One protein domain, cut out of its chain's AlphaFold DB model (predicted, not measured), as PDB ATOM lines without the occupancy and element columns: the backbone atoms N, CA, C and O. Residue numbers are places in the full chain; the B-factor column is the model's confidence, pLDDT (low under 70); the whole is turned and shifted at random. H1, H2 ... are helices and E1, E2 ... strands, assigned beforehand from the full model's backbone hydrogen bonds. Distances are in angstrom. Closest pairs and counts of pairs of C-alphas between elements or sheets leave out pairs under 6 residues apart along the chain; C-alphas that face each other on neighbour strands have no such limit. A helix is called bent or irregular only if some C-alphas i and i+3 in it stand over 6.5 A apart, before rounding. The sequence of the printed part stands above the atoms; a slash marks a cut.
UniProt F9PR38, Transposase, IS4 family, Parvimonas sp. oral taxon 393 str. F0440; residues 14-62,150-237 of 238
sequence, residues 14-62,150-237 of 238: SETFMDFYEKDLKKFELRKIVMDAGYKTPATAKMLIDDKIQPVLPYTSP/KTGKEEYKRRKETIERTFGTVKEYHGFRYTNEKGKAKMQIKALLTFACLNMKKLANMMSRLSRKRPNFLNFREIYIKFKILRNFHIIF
ATOM      1  N   SER A  14     270.810 305.143 160.651       73.62
ATOM      2  CA  SER A  14     270.337 305.543 161.985       73.62
ATOM      3  C   SER A  14     271.411 306.181 162.870       73.62
ATOM      4  O   SER A  14     271.078 307.042 163.676       73.62
ATOM      5  N   GLU A  15     272.681 305.787 162.735       76.81
ATOM      6  CA  GLU A  15     273.791 306.373 163.501       76.81
ATOM      7  C   GLU A  15     274.128 307.765 162.968       76.81
ATOM      8  O   GLU A  15     274.303 308.717 163.728       76.81
ATOM      9  N   THR A  16     274.142 307.906 161.642       82.00
ATOM     10  CA  THR A  16     274.432 309.187 160.987       82.00
ATOM     11  C   THR A  16     273.338 310.231 161.213       82.00
ATOM     12  O   THR A  16     273.614 311.434 161.227       82.00
ATOM     13  N   PHE A  17     272.097 309.782 161.427       84.88
ATOM     14  CA  PHE A  17     270.970 310.664 161.699       84.88
ATOM     15  C   PHE A  17     271.117 311.423 163.016       84.88
ATOM     16  O   PHE A  17     270.788 312.603 163.048       84.88
ATOM     17  N   MET A  18     271.616 310.786 164.079       84.75
ATOM     18  CA  MET A  18     271.703 311.423 165.401       84.75
ATOM     19  C   MET A  18     272.647 312.637 165.354       84.75
ATOM     20  O   MET A  18     272.253 313.742 165.723       84.75
ATOM     21  N   ASP A  19     273.839 312.467 164.766       84.94
ATOM     22  CA  ASP A  19     274.808 313.561 164.571       84.94
ATOM     23  C   ASP A  19     274.250 314.675 163.673       84.94
ATOM     24  O   ASP A  19     274.471 315.865 163.919       84.94
ATOM     25  N   PHE A  20     273.510 314.300 162.625       84.06
ATOM     26  CA  PHE A  20     272.861 315.269 161.746       84.06
ATOM     27  C   PHE A  20     271.770 316.057 162.475       84.06
ATOM     28  O   PHE A  20     271.658 317.273 162.320       84.06
ATOM     29  N   TYR A  21     270.961 315.366 163.273       86.44
ATOM     30  CA  TYR A  21     269.861 315.963 163.999       86.44
ATOM     31  C   TYR A  21     270.366 316.998 165.004       86.44
ATOM     32  O   TYR A  21     269.925 318.148 164.959       86.44
ATOM     33  N   GLU A  22     271.343 316.636 165.834       85.62
ATOM     34  CA  GLU A  22     271.889 317.531 166.858       85.62
ATOM     35  C   GLU A  22     272.551 318.777 166.263       85.62
ATOM     36  O   GLU A  22     272.286 319.894 166.709       85.62
ATOM     37  N   LYS A  23     273.385 318.610 165.230       83.62
ATOM     38  CA  LYS A  23     274.166 319.718 164.654       83.62
ATOM     39  C   LYS A  23     273.344 320.625 163.749       83.62
ATOM     40  O   LYS A  23     273.522 321.845 163.746       83.62
ATOM     41  N   ASP A  24     272.468 320.034 162.942       79.75
ATOM     42  CA  ASP A  24     271.862 320.734 161.816       79.75
ATOM     43  C   ASP A  24     270.359 320.940 161.974       79.75
ATOM     44  O   ASP A  24     269.849 321.947 161.479       79.75
ATOM     45  N   LEU A  25     269.642 320.043 162.658       80.81
ATOM     46  CA  LEU A  25     268.177 320.078 162.701       80.81
ATOM     47  C   LEU A  25     267.609 320.676 163.980       80.81
ATOM     48  O   LEU A  25     266.600 321.371 163.905       80.81
ATOM     49  N   LYS A  26     268.260 320.456 165.125       81.88
ATOM     50  CA  LYS A  26     267.779 320.882 166.448       81.88
ATOM     51  C   LYS A  26     267.593 322.399 166.569       81.88
ATOM     52  O   LYS A  26     266.743 322.870 167.313       81.88
ATOM     53  N   LYS A  27     268.328 323.177 165.765       81.06
ATOM     54  CA  LYS A  27     268.165 324.639 165.649       81.06
ATOM     55  C   LYS A  27     266.835 325.073 165.024       81.06
ATOM     56  O   LYS A  27     266.473 326.247 165.091       81.06
ATOM     57  N   PHE A  28     266.128 324.160 164.365       77.50
ATOM     58  CA  PHE A  28     264.811 324.417 163.806       77.50
ATOM     59  C   PHE A  28     263.735 323.928 164.784       77.50
ATOM     60  O   PHE A  28     263.792 322.808 165.275       77.50
ATOM     61  N   GLU A  29     262.713 324.754 165.026       78.06
ATOM     62  CA  GLU A  29     261.525 324.385 165.815       78.06
ATOM     63  C   GLU A  29     260.618 323.437 165.007       78.06
ATOM     64  O   GLU A  29     259.569 323.830 164.488       78.06
ATOM     65  N   LEU A  30     261.064 322.196 164.821       80.50
ATOM     66  CA  LEU A  30     260.335 321.166 164.088       80.50
ATOM     67  C   LEU A  30     259.279 320.535 164.990       80.50
ATOM     68  O   LEU A  30     259.547 320.233 166.144       80.50
ATOM     69  N   ARG A  31     258.083 320.283 164.450       85.75
ATOM     70  CA  ARG A  31     257.040 319.528 165.172       85.75
ATOM     71  C   ARG A  31     256.992 318.060 164.784       85.75
ATOM     72  O   ARG A  31     256.582 317.232 165.587       85.75
ATOM     73  N   LYS A  32     257.341 317.746 163.534       86.75
ATOM     74  CA  LYS A  32     257.258 316.390 162.987       86.75
ATOM     75  C   LYS A  32     258.391 316.126 162.014       86.75
ATOM     76  O   LYS A  32     258.753 317.006 161.229       86.75
ATOM     77  N   ILE A  33     258.889 314.897 162.009       87.12
ATOM     78  CA  ILE A  33     259.902 314.437 161.060       87.12
ATOM     79  C   ILE A  33     259.404 313.146 160.425       87.12
ATOM     80  O   ILE A  33     259.081 312.190 161.118       87.12
ATOM     81  N   VAL A  34     259.341 313.110 159.098       87.25
ATOM     82  CA  VAL A  34     259.015 311.888 158.357       87.25
ATOM     83  C   VAL A  34     260.323 311.200 158.006       87.25
ATOM     84  O   VAL A  34     261.255 311.858 157.560       87.25
ATOM     85  N   MET A  35     260.433 309.892 158.188       86.00
ATOM     86  CA  MET A  35     261.688 309.185 157.911       86.00
ATOM     87  C   MET A  35     261.423 307.899 157.151       86.00
ATOM     88  O   MET A  35     260.302 307.394 157.169       86.00
ATOM     89  N   ASP A  36     262.442 307.370 156.478       83.56
ATOM     90  CA  ASP A  36     262.351 306.050 155.859       83.56
ATOM     91  C   ASP A  36     262.527 304.915 156.882       83.56
ATOM     92  O   ASP A  36     262.917 305.120 158.035       83.56
ATOM     93  N   ALA A  37     262.265 303.684 156.446       81.94
ATOM     94  CA  ALA A  37     262.346 302.486 157.274       81.94
ATOM     95  C   ALA A  37     263.748 302.237 157.857       81.94
ATOM     96  O   ALA A  37     263.848 301.597 158.904       81.94
ATOM     97  N   GLY A  38     264.809 302.736 157.210       81.25
ATOM     98  CA  GLY A  38     266.195 302.616 157.686       81.25
ATOM     99  C   GLY A  38     266.466 303.352 159.001       81.25
ATOM    100  O   GLY A  38     267.309 302.926 159.786       81.25
ATOM    101  N   TYR A  39     265.688 304.395 159.302       85.19
ATOM    102  CA  TYR A  39     265.838 305.196 160.520       85.19
ATOM    103  C   TYR A  39     264.947 304.730 161.674       85.19
ATOM    104  O   TYR A  39     264.957 305.319 162.755       85.19
ATOM    105  N   LYS A  40     264.151 303.679 161.464       87.56
ATOM    106  CA  LYS A  40     263.229 303.165 162.473       87.56
ATOM    107  C   LYS A  40     263.985 302.367 163.534       87.56
ATOM    108  O   LYS A  40     264.037 301.138 163.490       87.56
ATOM    109  N   THR A  41     264.552 303.079 164.499       88.56
ATOM    110  CA  THR A  41     265.236 302.492 165.653       88.56
ATOM    111  C   THR A  41     264.663 303.031 166.964       88.56
ATOM    112  O   THR A  41     264.167 304.163 166.989       88.56
ATOM    113  N   PRO A  42     264.738 302.264 168.070       89.94
ATOM    114  CA  PRO A  42     264.310 302.750 169.381       89.94
ATOM    115  C   PRO A  42     265.056 304.018 169.818       89.94
ATOM    116  O   PRO A  42     264.456 304.907 170.411       89.94
ATOM    117  N   ALA A  43     266.350 304.122 169.492       90.12
ATOM    118  CA  ALA A  43     267.176 305.283 169.819       90.12
ATOM    119  C   ALA A  43     266.693 306.551 169.102       90.12
ATOM    120  O   ALA A  43     266.502 307.585 169.738       90.12
ATOM    121  N   THR A  44     266.436 306.457 167.793       90.31
ATOM    122  CA  THR A  44     265.912 307.574 166.997       90.31
ATOM    123  C   THR A  44     264.529 308.016 167.477       90.31
ATOM    124  O   THR A  44     264.291 309.213 167.613       90.31
ATOM    125  N   ALA A  45     263.630 307.067 167.761       92.06
ATOM    126  CA  ALA A  45     262.292 307.377 168.265       92.06
ATOM    127  C   ALA A  45     262.354 308.103 169.614       92.06
ATOM    128  O   ALA A  45     261.754 309.165 169.756       92.06
ATOM    129  N   LYS A  46     263.146 307.579 170.560       93.12
ATOM    130  CA  LYS A  46     263.343 308.203 171.870       93.12
ATOM    131  C   LYS A  46     263.880 309.625 171.754       93.12
ATOM    132  O   LYS A  46     263.285 310.531 172.314       93.12
ATOM    133  N   MET A  47     264.958 309.835 170.996       91.56
ATOM    134  CA  MET A  47     265.555 311.166 170.835       91.56
ATOM    135  C   MET A  47     264.541 312.196 170.317       91.56
ATOM    136  O   MET A  47     264.483 313.311 170.824       91.56
ATOM    137  N   LEU A  48     263.733 311.827 169.320       91.69
ATOM    138  CA  LEU A  48     262.755 312.741 168.735       91.69
ATOM    139  C   LEU A  48     261.578 313.017 169.674       91.69
ATOM    140  O   LEU A  48     261.177 314.172 169.805       91.69
ATOM    141  N   ILE A  49     261.052 311.989 170.341       93.06
ATOM    142  CA  ILE A  49     259.931 312.128 171.279       93.06
ATOM    143  C   ILE A  49     260.361 312.915 172.526       93.06
ATOM    144  O   ILE A  49     259.632 313.816 172.943       93.06
ATOM    145  N   ASP A  50     261.567 312.666 173.057       92.69
ATOM    146  CA  ASP A  50     262.160 313.430 174.167       92.69
ATOM    147  C   ASP A  50     262.249 314.933 173.810       92.69
ATOM    148  O   ASP A  50     261.912 315.797 174.623       92.69
ATOM    149  N   ASP A  51     262.602 315.255 172.560       90.88
ATOM    150  CA  ASP A  51     262.637 316.626 172.028       90.88
ATOM    151  C   ASP A  51     261.250 317.147 171.557       90.88
ATOM    152  O   ASP A  51     261.153 318.209 170.937       90.88
ATOM    153  N   LYS A  52     260.152 316.442 171.881       90.88
ATOM    154  CA  LYS A  52     258.748 316.778 171.542       90.88
ATOM    155  C   LYS A  52     258.462 316.865 170.038       90.88
ATOM    156  O   LYS A  52     257.589 317.619 169.595       90.88
ATOM    157  N   ILE A  53     259.184 316.084 169.246       90.94
ATOM    158  CA  ILE A  53     259.015 315.962 167.799       90.94
ATOM    159  C   ILE A  53     258.341 314.630 167.502       90.94
ATOM    160  O   ILE A  53     258.876 313.583 167.839       90.94
ATOM    161  N   GLN A  54     257.216 314.647 166.784       90.06
ATOM    162  CA  GLN A  54     256.558 313.411 166.354       90.06
ATOM    163  C   GLN A  54     257.306 312.785 165.161       90.06
ATOM    164  O   GLN A  54     257.264 313.344 164.052       90.06
ATOM    165  N   PRO A  55     257.939 311.610 165.315       91.62
ATOM    166  CA  PRO A  55     258.420 310.840 164.178       91.62
ATOM    167  C   PRO A  55     257.248 310.217 163.403       91.62
ATOM    168  O   PRO A  55     256.305 309.664 163.973       91.62
ATOM    169  N   VAL A  56     257.323 310.279 162.075       90.25
ATOM    170  CA  VAL A  56     256.383 309.648 161.142       90.25
ATOM    171  C   VAL A  56     257.139 308.565 160.384       90.25
ATOM    172  O   VAL A  56     257.839 308.836 159.403       90.25
ATOM    173  N   LEU A  57     257.020 307.335 160.878       89.12
ATOM    174  CA  LEU A  57     257.792 306.182 160.419       89.12
ATOM    175  C   LEU A  57     256.917 305.212 159.607       89.12
ATOM    176  O   LEU A  57     255.726 305.059 159.896       89.12
ATOM    177  N   PRO A  58     257.476 304.525 158.595       86.62
ATOM    178  CA  PRO A  58     256.738 303.536 157.831       86.62
ATOM    179  C   PRO A  58     256.478 302.255 158.609       86.62
ATOM    180  O   PRO A  58     257.139 301.905 159.593       86.62
ATOM    181  N   TYR A  59     255.555 301.477 158.047       81.31
ATOM    182  CA  TYR A  59     255.479 300.061 158.348       81.31
ATOM    183  C   TYR A  59     256.754 299.358 157.868       81.31
ATOM    184  O   TYR A  59     257.187 299.541 156.730       81.31
ATOM    185  N   THR A  60     257.325 298.517 158.723       71.19
ATOM    186  CA  THR A  60     258.468 297.680 158.359       71.19
ATOM    187  C   THR A  60     257.965 296.269 158.142       71.19
ATOM    188  O   THR A  60     257.539 295.604 159.087       71.19
ATOM    189  N   SER A  61     258.017 295.804 156.895       67.62
ATOM    190  CA  SER A  61     257.693 294.415 156.593       67.62
ATOM    191  C   SER A  61     258.670 293.475 157.312       67.62
ATOM    192  O   SER A  61     259.874 293.754 157.345       67.62
ATOM    193  N   PRO A  62     258.191 292.353 157.876       66.38
ATOM    194  CA  PRO A  62     259.065 291.340 158.451       66.38
ATOM    195  C   PRO A  62     260.068 290.858 157.397       66.38
ATOM    196  O   PRO A  62     259.673 290.361 156.347       66.38
ATOM    197  N   LYS A 150     244.693 308.612 160.525       91.94
ATOM    198  CA  LYS A 150     244.468 309.164 159.178       91.94
ATOM    199  C   LYS A 150     245.528 310.216 158.828       91.94
ATOM    200  O   LYS A 150     246.089 310.183 157.735       91.94
ATOM    201  N   THR A 151     245.855 311.083 159.785       88.94
ATOM    202  CA  THR A 151     246.860 312.142 159.634       88.94
ATOM    203  C   THR A 151     248.253 311.573 159.375       88.94
ATOM    204  O   THR A 151     248.909 312.004 158.428       88.94
ATOM    205  N   GLY A 152     248.688 310.565 160.139       87.56
ATOM    206  CA  GLY A 152     249.990 309.922 159.940       87.56
ATOM    207  C   GLY A 152     250.128 309.280 158.557       87.56
ATOM    208  O   GLY A 152     251.147 309.453 157.887       87.56
ATOM    209  N   LYS A 153     249.070 308.618 158.067       88.88
ATOM    210  CA  LYS A 153     249.029 308.041 156.709       88.88
ATOM    211  C   LYS A 153     249.146 309.105 155.615       88.88
ATOM    212  O   LYS A 153     249.901 308.921 154.658       88.88
ATOM    213  N   GLU A 154     248.406 310.206 155.739       88.50
ATOM    214  CA  GLU A 154     248.440 311.311 154.774       88.50
ATOM    215  C   GLU A 154     249.801 312.015 154.756       88.50
ATOM    216  O   GLU A 154     250.345 312.284 153.683       88.50
ATOM    217  N   GLU A 155     250.383 312.275 155.929       86.56
ATOM    218  CA  GLU A 155     251.706 312.886 156.053       86.56
ATOM    219  C   GLU A 155     252.798 311.991 155.464       86.56
ATOM    220  O   GLU A 155     253.624 312.470 154.683       86.56
ATOM    221  N   TYR A 156     252.762 310.685 155.747       86.19
ATOM    222  CA  TYR A 156     253.722 309.741 155.179       86.19
ATOM    223  C   TYR A 156     253.617 309.667 153.646       86.19
ATOM    224  O   TYR A 156     254.631 309.630 152.946       86.19
ATOM    225  N   LYS A 157     252.401 309.730 153.080       84.75
ATOM    226  CA  LYS A 157     252.183 309.697 151.620       84.75
ATOM    227  C   LYS A 157     252.871 310.859 150.889       84.75
ATOM    228  O   LYS A 157     253.386 310.660 149.786       84.75
ATOM    229  N   ARG A 158     252.966 312.040 151.516       82.81
ATOM    230  CA  ARG A 158     253.625 313.233 150.940       82.81
ATOM    231  C   ARG A 158     255.129 313.053 150.705       82.81
ATOM    232  O   ARG A 158     255.721 313.809 149.928       82.81
ATOM    233  N   ARG A 159     255.763 312.047 151.318       80.06
ATOM    234  CA  ARG A 159     257.176 311.706 151.087       80.06
ATOM    235  C   ARG A 159     257.473 311.393 149.619       80.06
ATOM    236  O   ARG A 159     258.462 311.899 149.084       80.06
ATOM    237  N   LYS A 160     256.580 310.651 148.952       76.00
ATOM    238  CA  LYS A 160     256.718 310.279 147.530       76.00
ATOM    239  C   LYS A 160     256.716 311.502 146.611       76.00
ATOM    240  O   LYS A 160     257.464 311.591 145.641       76.00
ATOM    241  N   GLU A 161     255.886 312.485 146.945       75.69
ATOM    242  CA  GLU A 161     255.699 313.694 146.140       75.69
ATOM    243  C   GLU A 161     256.857 314.681 146.267       75.69
ATOM    244  O   GLU A 161     257.145 315.430 145.327       75.69
ATOM    245  N   THR A 162     257.490 314.704 147.438       72.25
ATOM    246  CA  THR A 162     258.467 315.723 147.813       72.25
ATOM    247  C   THR A 162     259.890 315.220 147.638       72.25
ATOM    248  O   THR A 162     260.633 315.771 146.825       72.25
ATOM    249  N   ILE A 163     260.284 314.187 148.376       75.44
ATOM    250  CA  ILE A 163     261.682 313.781 148.485       75.44
ATOM    251  C   ILE A 163     262.053 312.709 147.493       75.44
ATOM    252  O   ILE A 163     263.026 312.916 146.778       75.44
ATOM    253  N   GLU A 164     261.250 311.661 147.323       79.88
ATOM    254  CA  GLU A 164     261.554 310.631 146.321       79.88
ATOM    255  C   GLU A 164     261.652 311.244 144.915       79.88
ATOM    256  O   GLU A 164     262.613 310.985 144.192       79.88
ATOM    257  N   ARG A 165     260.749 312.175 144.566       81.38
ATOM    258  CA  ARG A 165     260.831 312.944 143.312       81.38
ATOM    259  C   ARG A 165     262.102 313.798 143.211       81.38
ATOM    260  O   ARG A 165     262.706 313.880 142.139       81.38
ATOM    261  N   THR A 166     262.515 314.438 144.305       83.25
ATOM    262  CA  THR A 166     263.749 315.242 144.328       83.25
ATOM    263  C   THR A 166     264.974 314.346 144.154       83.25
ATOM    264  O   THR A 166     265.815 314.641 143.314       83.25
ATOM    265  N   PHE A 167     265.049 313.217 144.862       83.56
ATOM    266  CA  PHE A 167     266.124 312.238 144.705       83.56
ATOM    267  C   PHE A 167     266.155 311.633 143.300       83.56
ATOM    268  O   PHE A 167     267.239 311.470 142.751       83.56
ATOM    269  N   GLY A 168     264.998 311.362 142.690       87.12
ATOM    270  CA  GLY A 168     264.917 310.968 141.282       87.12
ATOM    271  C   GLY A 168     265.524 312.031 140.365       87.12
ATOM    272  O   GLY A 168     266.394 311.724 139.562       87.12
ATOM    273  N   THR A 169     265.172 313.304 140.567       87.88
ATOM    274  CA  THR A 169     265.745 314.426 139.796       87.88
ATOM    275  C   THR A 169     267.265 314.513 139.965       87.88
ATOM    276  O   THR A 169     267.992 314.692 138.993       87.88
ATOM    277  N   VAL A 170     267.754 314.357 141.197       89.75
ATOM    278  CA  VAL A 170     269.186 314.356 141.531       89.75
ATOM    279  C   VAL A 170     269.914 313.195 140.845       89.75
ATOM    280  O   VAL A 170     270.986 313.390 140.273       89.75
ATOM    281  N   LYS A 171     269.322 311.998 140.842       88.31
ATOM    282  CA  LYS A 171     269.894 310.811 140.196       88.31
ATOM    283  C   LYS A 171     269.931 310.946 138.673       88.31
ATOM    284  O   LYS A 171     271.009 310.775 138.111       88.31
ATOM    285  N   GLU A 172     268.804 311.281 138.040       90.75
ATOM    286  CA  GLU A 172     268.698 311.340 136.573       90.75
ATOM    287  C   GLU A 172     269.399 312.559 135.971       90.75
ATOM    288  O   GLU A 172     270.202 312.417 135.057       90.75
ATOM    289  N   TYR A 173     269.118 313.764 136.479       89.62
ATOM    290  CA  TYR A 173     269.547 315.006 135.822       89.62
ATOM    291  C   TYR A 173     270.855 315.575 136.371       89.62
ATOM    292  O   TYR A 173     271.523 316.335 135.677       89.62
ATOM    293  N   HIS A 174     271.233 315.234 137.606       88.50
ATOM    294  CA  HIS A 174     272.453 315.759 138.238       88.50
ATOM    295  C   HIS A 174     273.566 314.705 138.385       88.50
ATOM    296  O   HIS A 174     274.614 314.969 138.987       88.50
ATOM    297  N   GLY A 175     273.367 313.512 137.811       88.19
ATOM    298  CA  GLY A 175     274.393 312.476 137.717       88.19
ATOM    299  C   GLY A 175     274.843 311.953 139.079       88.19
ATOM    300  O   GLY A 175     276.040 311.816 139.311       88.19
ATOM    301  N   PHE A 176     273.898 311.719 139.994       88.44
ATOM    302  CA  PHE A 176     274.152 311.076 141.295       88.44
ATOM    303  C   PHE A 176     273.918 309.559 141.268       88.44
ATOM    304  O   PHE A 176     273.973 308.913 142.311       88.44
ATOM    305  N   ARG A 177     273.656 308.974 140.089       86.19
ATOM    306  CA  ARG A 177     273.708 307.512 139.906       86.19
ATOM    307  C   ARG A 177     275.119 306.961 140.140       86.19
ATOM    308  O   ARG A 177     275.248 305.841 140.617       86.19
ATOM    309  N   TYR A 178     276.139 307.768 139.855       84.56
ATOM    310  CA  TYR A 178     277.546 307.425 140.025       84.56
ATOM    311  C   TYR A 178     278.298 308.553 140.738       84.56
ATOM    312  O   TYR A 178     277.875 309.712 140.758       84.56
ATOM    313  N   THR A 179     279.427 308.207 141.350       82.44
ATOM    314  CA  THR A 179     280.352 309.176 141.939       82.44
ATOM    315  C   THR A 179     281.256 309.740 140.848       82.44
ATOM    316  O   THR A 179     282.233 309.108 140.460       82.44
ATOM    317  N   ASN A 180     280.924 310.933 140.355       85.00
ATOM    318  CA  ASN A 180     281.665 311.562 139.251       85.00
ATOM    319  C   ASN A 180     282.869 312.394 139.727       85.00
ATOM    320  O   ASN A 180     283.687 312.806 138.913       85.00
ATOM    321  N   GLU A 181     282.973 312.651 141.032       88.50
ATOM    322  CA  GLU A 181     284.043 313.449 141.630       88.50
ATOM    323  C   GLU A 181     285.024 312.573 142.406       88.50
ATOM    324  O   GLU A 181     284.630 311.633 143.100       88.50
ATOM    325  N   LYS A 182     286.313 312.923 142.347       86.88
ATOM    326  CA  LYS A 182     287.356 312.255 143.135       86.88
ATOM    327  C   LYS A 182     287.481 312.908 144.513       86.88
ATOM    328  O   LYS A 182     287.898 314.060 144.627       86.88
ATOM    329  N   GLY A 183     287.168 312.141 145.555       85.19
ATOM    330  CA  GLY A 183     287.335 312.535 146.956       85.19
ATOM    331  C   GLY A 183     286.074 313.112 147.614       85.19
ATOM    332  O   GLY A 183     285.226 313.737 146.975       85.19
ATOM    333  N   LYS A 184     285.971 312.914 148.938       83.62
ATOM    334  CA  LYS A 184     284.787 313.262 149.747       83.62
ATOM    335  C   LYS A 184     284.428 314.748 149.671       83.62
ATOM    336  O   LYS A 184     283.258 315.074 149.506       83.62
ATOM    337  N   ALA A 185     285.424 315.632 149.757       86.88
ATOM    338  CA  ALA A 185     285.205 317.079 149.764       86.88
ATOM    339  C   ALA A 185     284.559 317.576 148.460       86.88
ATOM    340  O   ALA A 185     283.554 318.281 148.498       86.88
ATOM    341  N   LYS A 186     285.070 317.145 147.298       87.94
ATOM    342  CA  LYS A 186     284.518 317.531 145.989       87.94
ATOM    343  C   LYS A 186     283.101 317.000 145.793       87.94
ATOM    344  O   LYS A 186     282.211 317.750 145.396       87.94
ATOM    345  N   MET A 187     282.863 315.740 146.160       87.00
ATOM    346  CA  MET A 187     281.522 315.156 146.090       87.00
ATOM    347  C   MET A 187     280.533 315.876 147.020       87.00
ATOM    348  O   MET A 187     279.377 316.092 146.654       87.00
ATOM    349  N   GLN A 188     280.985 316.303 148.202       85.25
ATOM    350  CA  GLN A 188     280.174 317.084 149.133       85.25
ATOM    351  C   GLN A 188     279.829 318.469 148.569       85.25
ATOM    352  O   GLN A 188     278.672 318.872 148.653       85.25
ATOM    353  N   ILE A 189     280.782 319.167 147.943       87.69
ATOM    354  CA  ILE A 189     280.531 320.455 147.277       87.69
ATOM    355  C   ILE A 189     279.505 320.287 146.150       87.69
ATOM    356  O   ILE A 189     278.531 321.039 146.097       87.69
ATOM    357  N   LYS A 190     279.655 319.261 145.299       88.88
ATOM    358  CA  LYS A 190     278.681 318.944 144.241       88.88
ATOM    359  C   LYS A 190     277.282 318.713 144.818       88.88
ATOM    360  O   LYS A 190     276.306 319.255 144.295       88.88
ATOM    361  N   ALA A 191     277.173 317.927 145.892       87.19
ATOM    362  CA  ALA A 191     275.910 317.685 146.585       87.19
ATOM    363  C   ALA A 191     275.295 318.989 147.101       87.19
ATOM    364  O   ALA A 191     274.159 319.303 146.748       87.19
ATOM    365  N   LEU A 192     276.058 319.781 147.859       87.06
ATOM    366  CA  LEU A 192     275.598 321.045 148.434       87.06
ATOM    367  C   LEU A 192     275.105 322.019 147.358       87.06
ATOM    368  O   LEU A 192     273.994 322.536 147.478       87.06
ATOM    369  N   LEU A 193     275.875 322.215 146.284       89.56
ATOM    370  CA  LEU A 193     275.486 323.075 145.161       89.56
ATOM    371  C   LEU A 193     274.210 322.571 144.478       89.56
ATOM    372  O   LEU A 193     273.287 323.347 144.235       89.56
ATOM    373  N   THR A 194     274.114 321.263 144.228       89.38
ATOM    374  CA  THR A 194     272.930 320.660 143.599       89.38
ATOM    375  C   THR A 194     271.681 320.874 144.457       89.38
ATOM    376  O   THR A 194     270.657 321.351 143.964       89.38
ATOM    377  N   PHE A 195     271.754 320.576 145.757       86.06
ATOM    378  CA  PHE A 195     270.623 320.757 146.667       86.06
ATOM    379  C   PHE A 195     270.275 322.236 146.886       86.06
ATOM    380  O   PHE A 195     269.090 322.562 146.993       86.06
ATOM    381  N   ALA A 196     271.256 323.144 146.879       87.00
ATOM    382  CA  ALA A 196     271.017 324.585 146.900       87.00
ATOM    383  C   ALA A 196     270.235 325.040 145.658       87.00
ATOM    384  O   ALA A 196     269.192 325.683 145.793       87.00
ATOM    385  N   CYS A 197     270.653 324.625 144.459       89.62
ATOM    386  CA  CYS A 197     269.942 324.915 143.210       89.62
ATOM    387  C   CYS A 197     268.510 324.362 143.209       89.62
ATOM    388  O   CYS A 197     267.570 325.056 142.818       89.62
ATOM    389  N   LEU A 198     268.305 323.141 143.709       86.94
ATOM    390  CA  LEU A 198     266.969 322.548 143.826       86.94
ATOM    391  C   LEU A 198     266.087 323.286 144.841       86.94
ATOM    392  O   LEU A 198     264.899 323.498 144.579       86.94
ATOM    393  N   ASN A 199     266.654 323.729 145.968       83.75
ATOM    394  CA  ASN A 199     265.959 324.580 146.933       83.75
ATOM    395  C   ASN A 199     265.537 325.915 146.296       83.75
ATOM    396  O   ASN A 199     264.379 326.310 146.446       83.75
ATOM    397  N   MET A 200     266.428 326.571 145.541       85.62
ATOM    398  CA  MET A 200     266.128 327.819 144.822       85.62
ATOM    399  C   MET A 200     265.029 327.620 143.770       85.62
ATOM    400  O   MET A 200     264.051 328.368 143.750       85.62
ATOM    401  N   LYS A 201     265.107 326.552 142.963       86.00
ATOM    402  CA  LYS A 201     264.059 326.184 141.994       86.00
ATOM    403  C   LYS A 201     262.711 325.952 142.678       86.00
ATOM    404  O   LYS A 201     261.668 326.379 142.181       86.00
ATOM    405  N   LYS A 202     262.707 325.280 143.834       82.81
ATOM    406  CA  LYS A 202     261.489 325.056 144.620       82.81
ATOM    407  C   LYS A 202     260.914 326.375 145.137       82.81
ATOM    408  O   LYS A 202     259.704 326.567 145.044       82.81
ATOM    409  N   LEU A 203     261.761 327.277 145.635       81.75
ATOM    410  CA  LEU A 203     261.356 328.603 146.100       81.75
ATOM    411  C   LEU A 203     260.717 329.425 144.975       81.75
ATOM    412  O   LEU A 203     259.594 329.892 145.143       81.75
ATOM    413  N   ALA A 204     261.367 329.503 143.812       85.19
ATOM    414  CA  ALA A 204     260.847 330.214 142.644       85.19
ATOM    415  C   ALA A 204     259.472 329.680 142.203       85.19
ATOM    416  O   ALA A 204     258.533 330.447 141.993       85.19
ATOM    417  N   ASN A 205     259.303 328.353 142.155       82.56
ATOM    418  CA  ASN A 205     258.017 327.731 141.829       82.56
ATOM    419  C   ASN A 205     256.924 328.043 142.861       82.56
ATOM    420  O   ASN A 205     255.764 328.243 142.494       82.56
ATOM    421  N   MET A 206     257.265 328.077 144.152       80.06
ATOM    422  CA  MET A 206     256.319 328.466 145.202       80.06
ATOM    423  C   MET A 206     255.904 329.932 145.051       80.06
ATOM    424  O   MET A 206     254.710 330.222 145.090       80.06
ATOM    425  N   MET A 207     256.862 330.831 144.809       76.25
ATOM    426  CA  MET A 207     256.597 332.255 144.582       76.25
ATOM    427  C   MET A 207     255.709 332.481 143.354       76.25
ATOM    428  O   MET A 207     254.705 333.181 143.452       76.25
ATOM    429  N   SER A 208     256.002 331.820 142.230       80.88
ATOM    430  CA  SER A 208     255.190 331.904 141.008       80.88
ATOM    431  C   SER A 208     253.741 331.451 141.241       80.88
ATOM    432  O   SER A 208     252.793 332.133 140.849       80.88
ATOM    433  N   ARG A 209     253.538 330.332 141.951       77.62
ATOM    434  CA  ARG A 209     252.193 329.835 142.301       77.62
ATOM    435  C   ARG A 209     251.433 330.787 143.223       77.62
ATOM    436  O   ARG A 209     250.218 330.908 143.086       77.62
ATOM    437  N   LEU A 210     252.125 331.425 144.167       72.19
ATOM    438  CA  LEU A 210     251.529 332.405 145.077       72.19
ATOM    439  C   LEU A 210     251.120 333.678 144.330       72.19
ATOM    440  O   LEU A 210     249.988 334.124 144.497       72.19
ATOM    441  N   SER A 211     251.990 334.194 143.459       68.25
ATOM    442  CA  SER A 211     251.713 335.363 142.616       68.25
ATOM    443  C   SER A 211     250.512 335.132 141.691       68.25
ATOM    444  O   SER A 211     249.609 335.962 141.651       68.25
ATOM    445  N   ARG A 212     250.393 333.953 141.055       67.19
ATOM    446  CA  ARG A 212     249.212 333.606 140.233       67.19
ATOM    447  C   ARG A 212     247.899 333.568 141.018       67.19
ATOM    448  O   ARG A 212     246.848 333.802 140.436       67.19
ATOM    449  N   LYS A 213     247.933 333.246 142.316       64.06
ATOM    450  CA  LYS A 213     246.736 333.219 143.176       64.06
ATOM    451  C   LYS A 213     246.409 334.577 143.800       64.06
ATOM    452  O   LYS A 213     245.283 334.765 144.250       64.06
ATOM    453  N   ARG A 214     247.383 335.488 143.887       61.12
ATOM    454  CA  ARG A 214     247.244 336.836 144.454       61.12
ATOM    455  C   ARG A 214     248.193 337.798 143.721       61.12
ATOM    456  O   ARG A 214     249.352 337.907 144.127       61.12
ATOM    457  N   PRO A 215     247.723 338.504 142.678       57.62
ATOM    458  CA  PRO A 215     248.590 339.310 141.812       57.62
ATOM    459  C   PRO A 215     249.312 340.459 142.542       57.62
ATOM    460  O   PRO A 215     250.416 340.816 142.149       57.62
ATOM    461  N   ASN A 216     248.778 340.947 143.671       58.75
ATOM    462  CA  ASN A 216     249.373 342.042 144.458       58.75
ATOM    463  C   ASN A 216     250.281 341.577 145.621       58.75
ATOM    464  O   ASN A 216     250.635 342.367 146.489       58.75
ATOM    465  N   PHE A 217     250.661 340.294 145.685       55.91
ATOM    466  CA  PHE A 217     251.371 339.701 146.834       55.91
ATOM    467  C   PHE A 217     252.909 339.758 146.723       55.91
ATOM    468  O   PHE A 217     253.607 338.829 147.131       55.91
ATOM    469  N   LEU A 218     253.466 340.826 146.149       53.25
ATOM    470  CA  LEU A 218     254.916 341.011 145.991       53.25
ATOM    471  C   LEU A 218     255.543 341.760 147.175       53.25
ATOM    472  O   LEU A 218     256.407 342.609 146.994       53.25
ATOM    473  N   ASN A 219     255.141 341.440 148.408       57.25
ATOM    474  CA  ASN A 219     255.834 341.946 149.587       57.25
ATOM    475  C   ASN A 219     256.698 340.826 150.185       57.25
ATOM    476  O   ASN A 219     256.208 339.935 150.883       57.25
ATOM    477  N   PHE A 220     258.004 340.849 149.890       55.00
ATOM    478  CA  PHE A 220     258.985 339.857 150.368       55.00
ATOM    479  C   PHE A 220     258.926 339.652 151.893       55.00
ATOM    480  O   PHE A 220     259.154 338.546 152.385       55.00
ATOM    481  N   ARG A 221     258.549 340.698 152.638       50.12
ATOM    482  CA  ARG A 221     258.407 340.689 154.099       50.12
ATOM    483  C   ARG A 221     257.232 339.823 154.578       50.12
ATOM    484  O   ARG A 221     257.393 339.059 155.525       50.12
ATOM    485  N   GLU A 222     256.087 339.856 153.895       51.97
ATOM    486  CA  GLU A 222     254.931 339.000 154.218       51.97
ATOM    487  C   GLU A 222     255.163 337.540 153.824       51.97
ATOM    488  O   GLU A 222     254.756 336.624 154.544       51.97
ATOM    489  N   ILE A 223     255.864 337.315 152.708       54.56
ATOM    490  CA  ILE A 223     256.308 335.984 152.287       54.56
ATOM    491  C   ILE A 223     257.208 335.387 153.374       54.56
ATOM    492  O   ILE A 223     256.944 334.280 153.837       54.56
ATOM    493  N   TYR A 224     258.204 336.137 153.854       50.81
ATOM    494  CA  TYR A 224     259.106 335.712 154.928       50.81
ATOM    495  C   TYR A 224     258.369 335.413 156.248       50.81
ATOM    496  O   TYR A 224     258.611 334.375 156.866       50.81
ATOM    497  N   ILE A 225     257.409 336.253 156.652       47.19
ATOM    498  CA  ILE A 225     256.586 336.034 157.856       47.19
ATOM    499  C   ILE A 225     255.709 334.781 157.710       47.19
ATOM    500  O   ILE A 225     255.633 333.974 158.636       47.19
ATOM    501  N   LYS A 226     255.106 334.529 156.541       46.97
ATOM    502  CA  LYS A 226     254.373 333.275 156.294       46.97
ATOM    503  C   LYS A 226     255.282 332.054 156.186       46.97
ATOM    504  O   LYS A 226     254.880 330.989 156.638       46.97
ATOM    505  N   PHE A 227     256.499 332.183 155.661       45.88
ATOM    506  CA  PHE A 227     257.513 331.124 155.727       45.88
ATOM    507  C   PHE A 227     257.909 330.812 157.178       45.88
ATOM    508  O   PHE A 227     258.120 329.647 157.508       45.88
ATOM    509  N   LYS A 228     257.922 331.825 158.057       37.88
ATOM    510  CA  LYS A 228     258.082 331.663 159.510       37.88
ATOM    511  C   LYS A 228     256.854 331.011 160.167       37.88
ATOM    512  O   LYS A 228     257.027 330.271 161.120       37.88
ATOM    513  N   ILE A 229     255.634 331.215 159.659       34.03
ATOM    514  CA  ILE A 229     254.396 330.567 160.156       34.03
ATOM    515  C   ILE A 229     254.238 329.131 159.618       34.03
ATOM    516  O   ILE A 229     253.744 328.251 160.317       34.03
ATOM    517  N   LEU A 230     254.759 328.839 158.423       35.06
ATOM    518  CA  LEU A 230     254.920 327.485 157.871       35.06
ATOM    519  C   LEU A 230     256.041 326.682 158.570       35.06
ATOM    520  O   LEU A 230     256.438 325.630 158.073       35.06
ATOM    521  N   ARG A 231     256.502 327.140 159.748       37.88
ATOM    522  CA  ARG A 231     257.460 326.486 160.661       37.88
ATOM    523  C   ARG A 231     257.086 325.067 161.088       37.88
ATOM    524  O   ARG A 231     257.915 324.394 161.686       37.88
ATOM    525  N   ASN A 232     255.911 324.564 160.721       35.38
ATOM    526  CA  ASN A 232     255.622 323.131 160.734       35.38
ATOM    527  C   ASN A 232     256.356 322.448 159.569       35.38
ATOM    528  O   ASN A 232     255.742 321.897 158.656       35.38
ATOM    529  N   PHE A 233     257.686 322.536 159.562       43.31
ATOM    530  CA  PHE A 233     258.504 321.826 158.597       43.31
ATOM    531  C   PHE A 233     258.435 320.339 158.926       43.31
ATOM    532  O   PHE A 233     259.061 319.876 159.873       43.31
ATOM    533  N   HIS A 234     257.709 319.580 158.109       42.44
ATOM    534  CA  HIS A 234     258.001 318.164 157.933       42.44
ATOM    535  C   HIS A 234     259.343 318.086 157.215       42.44
ATOM    536  O   HIS A 234     259.428 318.325 156.005       42.44
ATOM    537  N   ILE A 235     260.413 317.820 157.959       48.72
ATOM    538  CA  ILE A 235     261.644 317.361 157.325       48.72
ATOM    539  C   ILE A 235     261.452 315.882 157.074       48.72
ATOM    540  O   ILE A 235     261.025 315.134 157.949       48.72
ATOM    541  N   ILE A 236     261.666 315.505 155.827       47.97
ATOM    542  CA  ILE A 236     261.452 314.153 155.368       47.97
ATOM    543  C   ILE A 236     262.853 313.599 155.068       47.97
ATOM    544  O   ILE A 236     263.641 314.247 154.379       47.97
ATOM    545  N   PHE A 237     263.198 312.458 155.645       44.78
ATOM    546  CA  PHE A 237     264.477 311.780 155.444       44.78
ATOM    547  C   PHE A 237     264.300 310.592 154.505       44.78
ATOM    548  O   PHE A 237     263.242 309.956 154.483       44.78
TER     549      PHE A 237
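What this domain is: This is residues 14 to 62 and 150 to 237 of the 238 residues of the protein "Transposase, IS4 family" of Parvimonas sp. oral taxon 393 str. F0440 (UniProt F9PR38). A small, short-stranded parallel sheet, E2 E1 E3, has the nearly straight but bent helix H3 over one face with its first arm, H3a, and H2 grazing it, with H1 beside H2. From this head the second arm, H3b, runs on away from the sheet, the long helix H4 passes H3b at a steep angle, and H5 leads back to E3, an open loop in which residues 200 to 206, 211 to 216 and 224 to 230 stand free. The printed part has 137 residues, with five named helices and three named strands in the order H1 E1 H2 E2 H3 H4 H5 E3. The class is mostly helix; the whole is only just loose, close to compact, with a radius of gyration of the C-alphas of 17.3 A and spans of 52 by 42 by 29 A.

How they stand to each other: In the sheet, E1, residues 32 to 34, is the inner strand between the edge strands E2, residues 54 to 56, and E3, residues 234 to 236. E2 and E1 are parallel at 19 degrees, with N 33 and O 54 3.0 A apart and N 56 and O 33 2.8 A apart, within hydrogen-bond range. E1 and E3 are parallel at 24 degrees, with N 34 and O 235 within hydrogen-bond range at 2.9 A. By its hydrogen bonds H3, residues 150 to 173, was assigned as one helix, but it is bent: C-alphas 161 and 164 are 6.6 A apart, and its arms H3a, residues 150 to 161, and H3b, residues 164 to 173, stand at a shallow tilt of 5 degrees. H3a is on the sheet at a height of 8.9 A, over E2 and only just over E1, with 3 of its C-alphas falling on E1; it runs slantwise to the strands, at 48 degrees to E2 on the local plane. The closest C-alphas of H3a and E1 are those of Tyr 156 and Val 34, 6.5 A. H2, residues 42 to 50, only grazes the sheet with residues 44 to 49; E1, H2 and E2 form a strand-helix-strand unit, two parallel neighbour strands with a helix between, its crossover right-handed. H1, residues 14 to 25, only just touches H2, with 3 pairs of C-alphas within 8 A, made by its residues 14 to 18 alone; the closest are Ser 14 and Thr 44, 7.0 A, at a shallow tilt of 23 degrees, the same way. H4, residues 184 to 213, is close to H3b but not clearly touching: C-alphas 170 and 194, the closest, are 7.6 A apart, at a steep tilt of 62 degrees, opposite ways. H5, residues 220 to 229, is apart from H4. Every O i to N i+4 pair is within hydrogen-bond range in H2, H3b, H4 and H5, against 6 of 8 in H1 and 5 of 8 in H3a.

Where its parts are: H1 begins at C-alpha 14 (270.337, 305.543, 161.985). H4 is 43.5 A long, from C-alpha 184 (284.787, 313.262, 149.747) to C-alpha 213; H3a measures 17.8 A. E3 ends at C-alpha 236 (261.452, 314.153, 155.368).

The domain as a whole: The C-alphas farthest apart, of Pro 62 and Asn 216, are 53.5 A apart. Residues 63 to 149 are not printed, and C-alphas 62 and 150 are 23.0 A apart across that cut. Of the links that are printed whole, none is long. The model's pLDDT averages 78.0 over the printed part and is under 70 in residues 61 to 62 and 211 to 237.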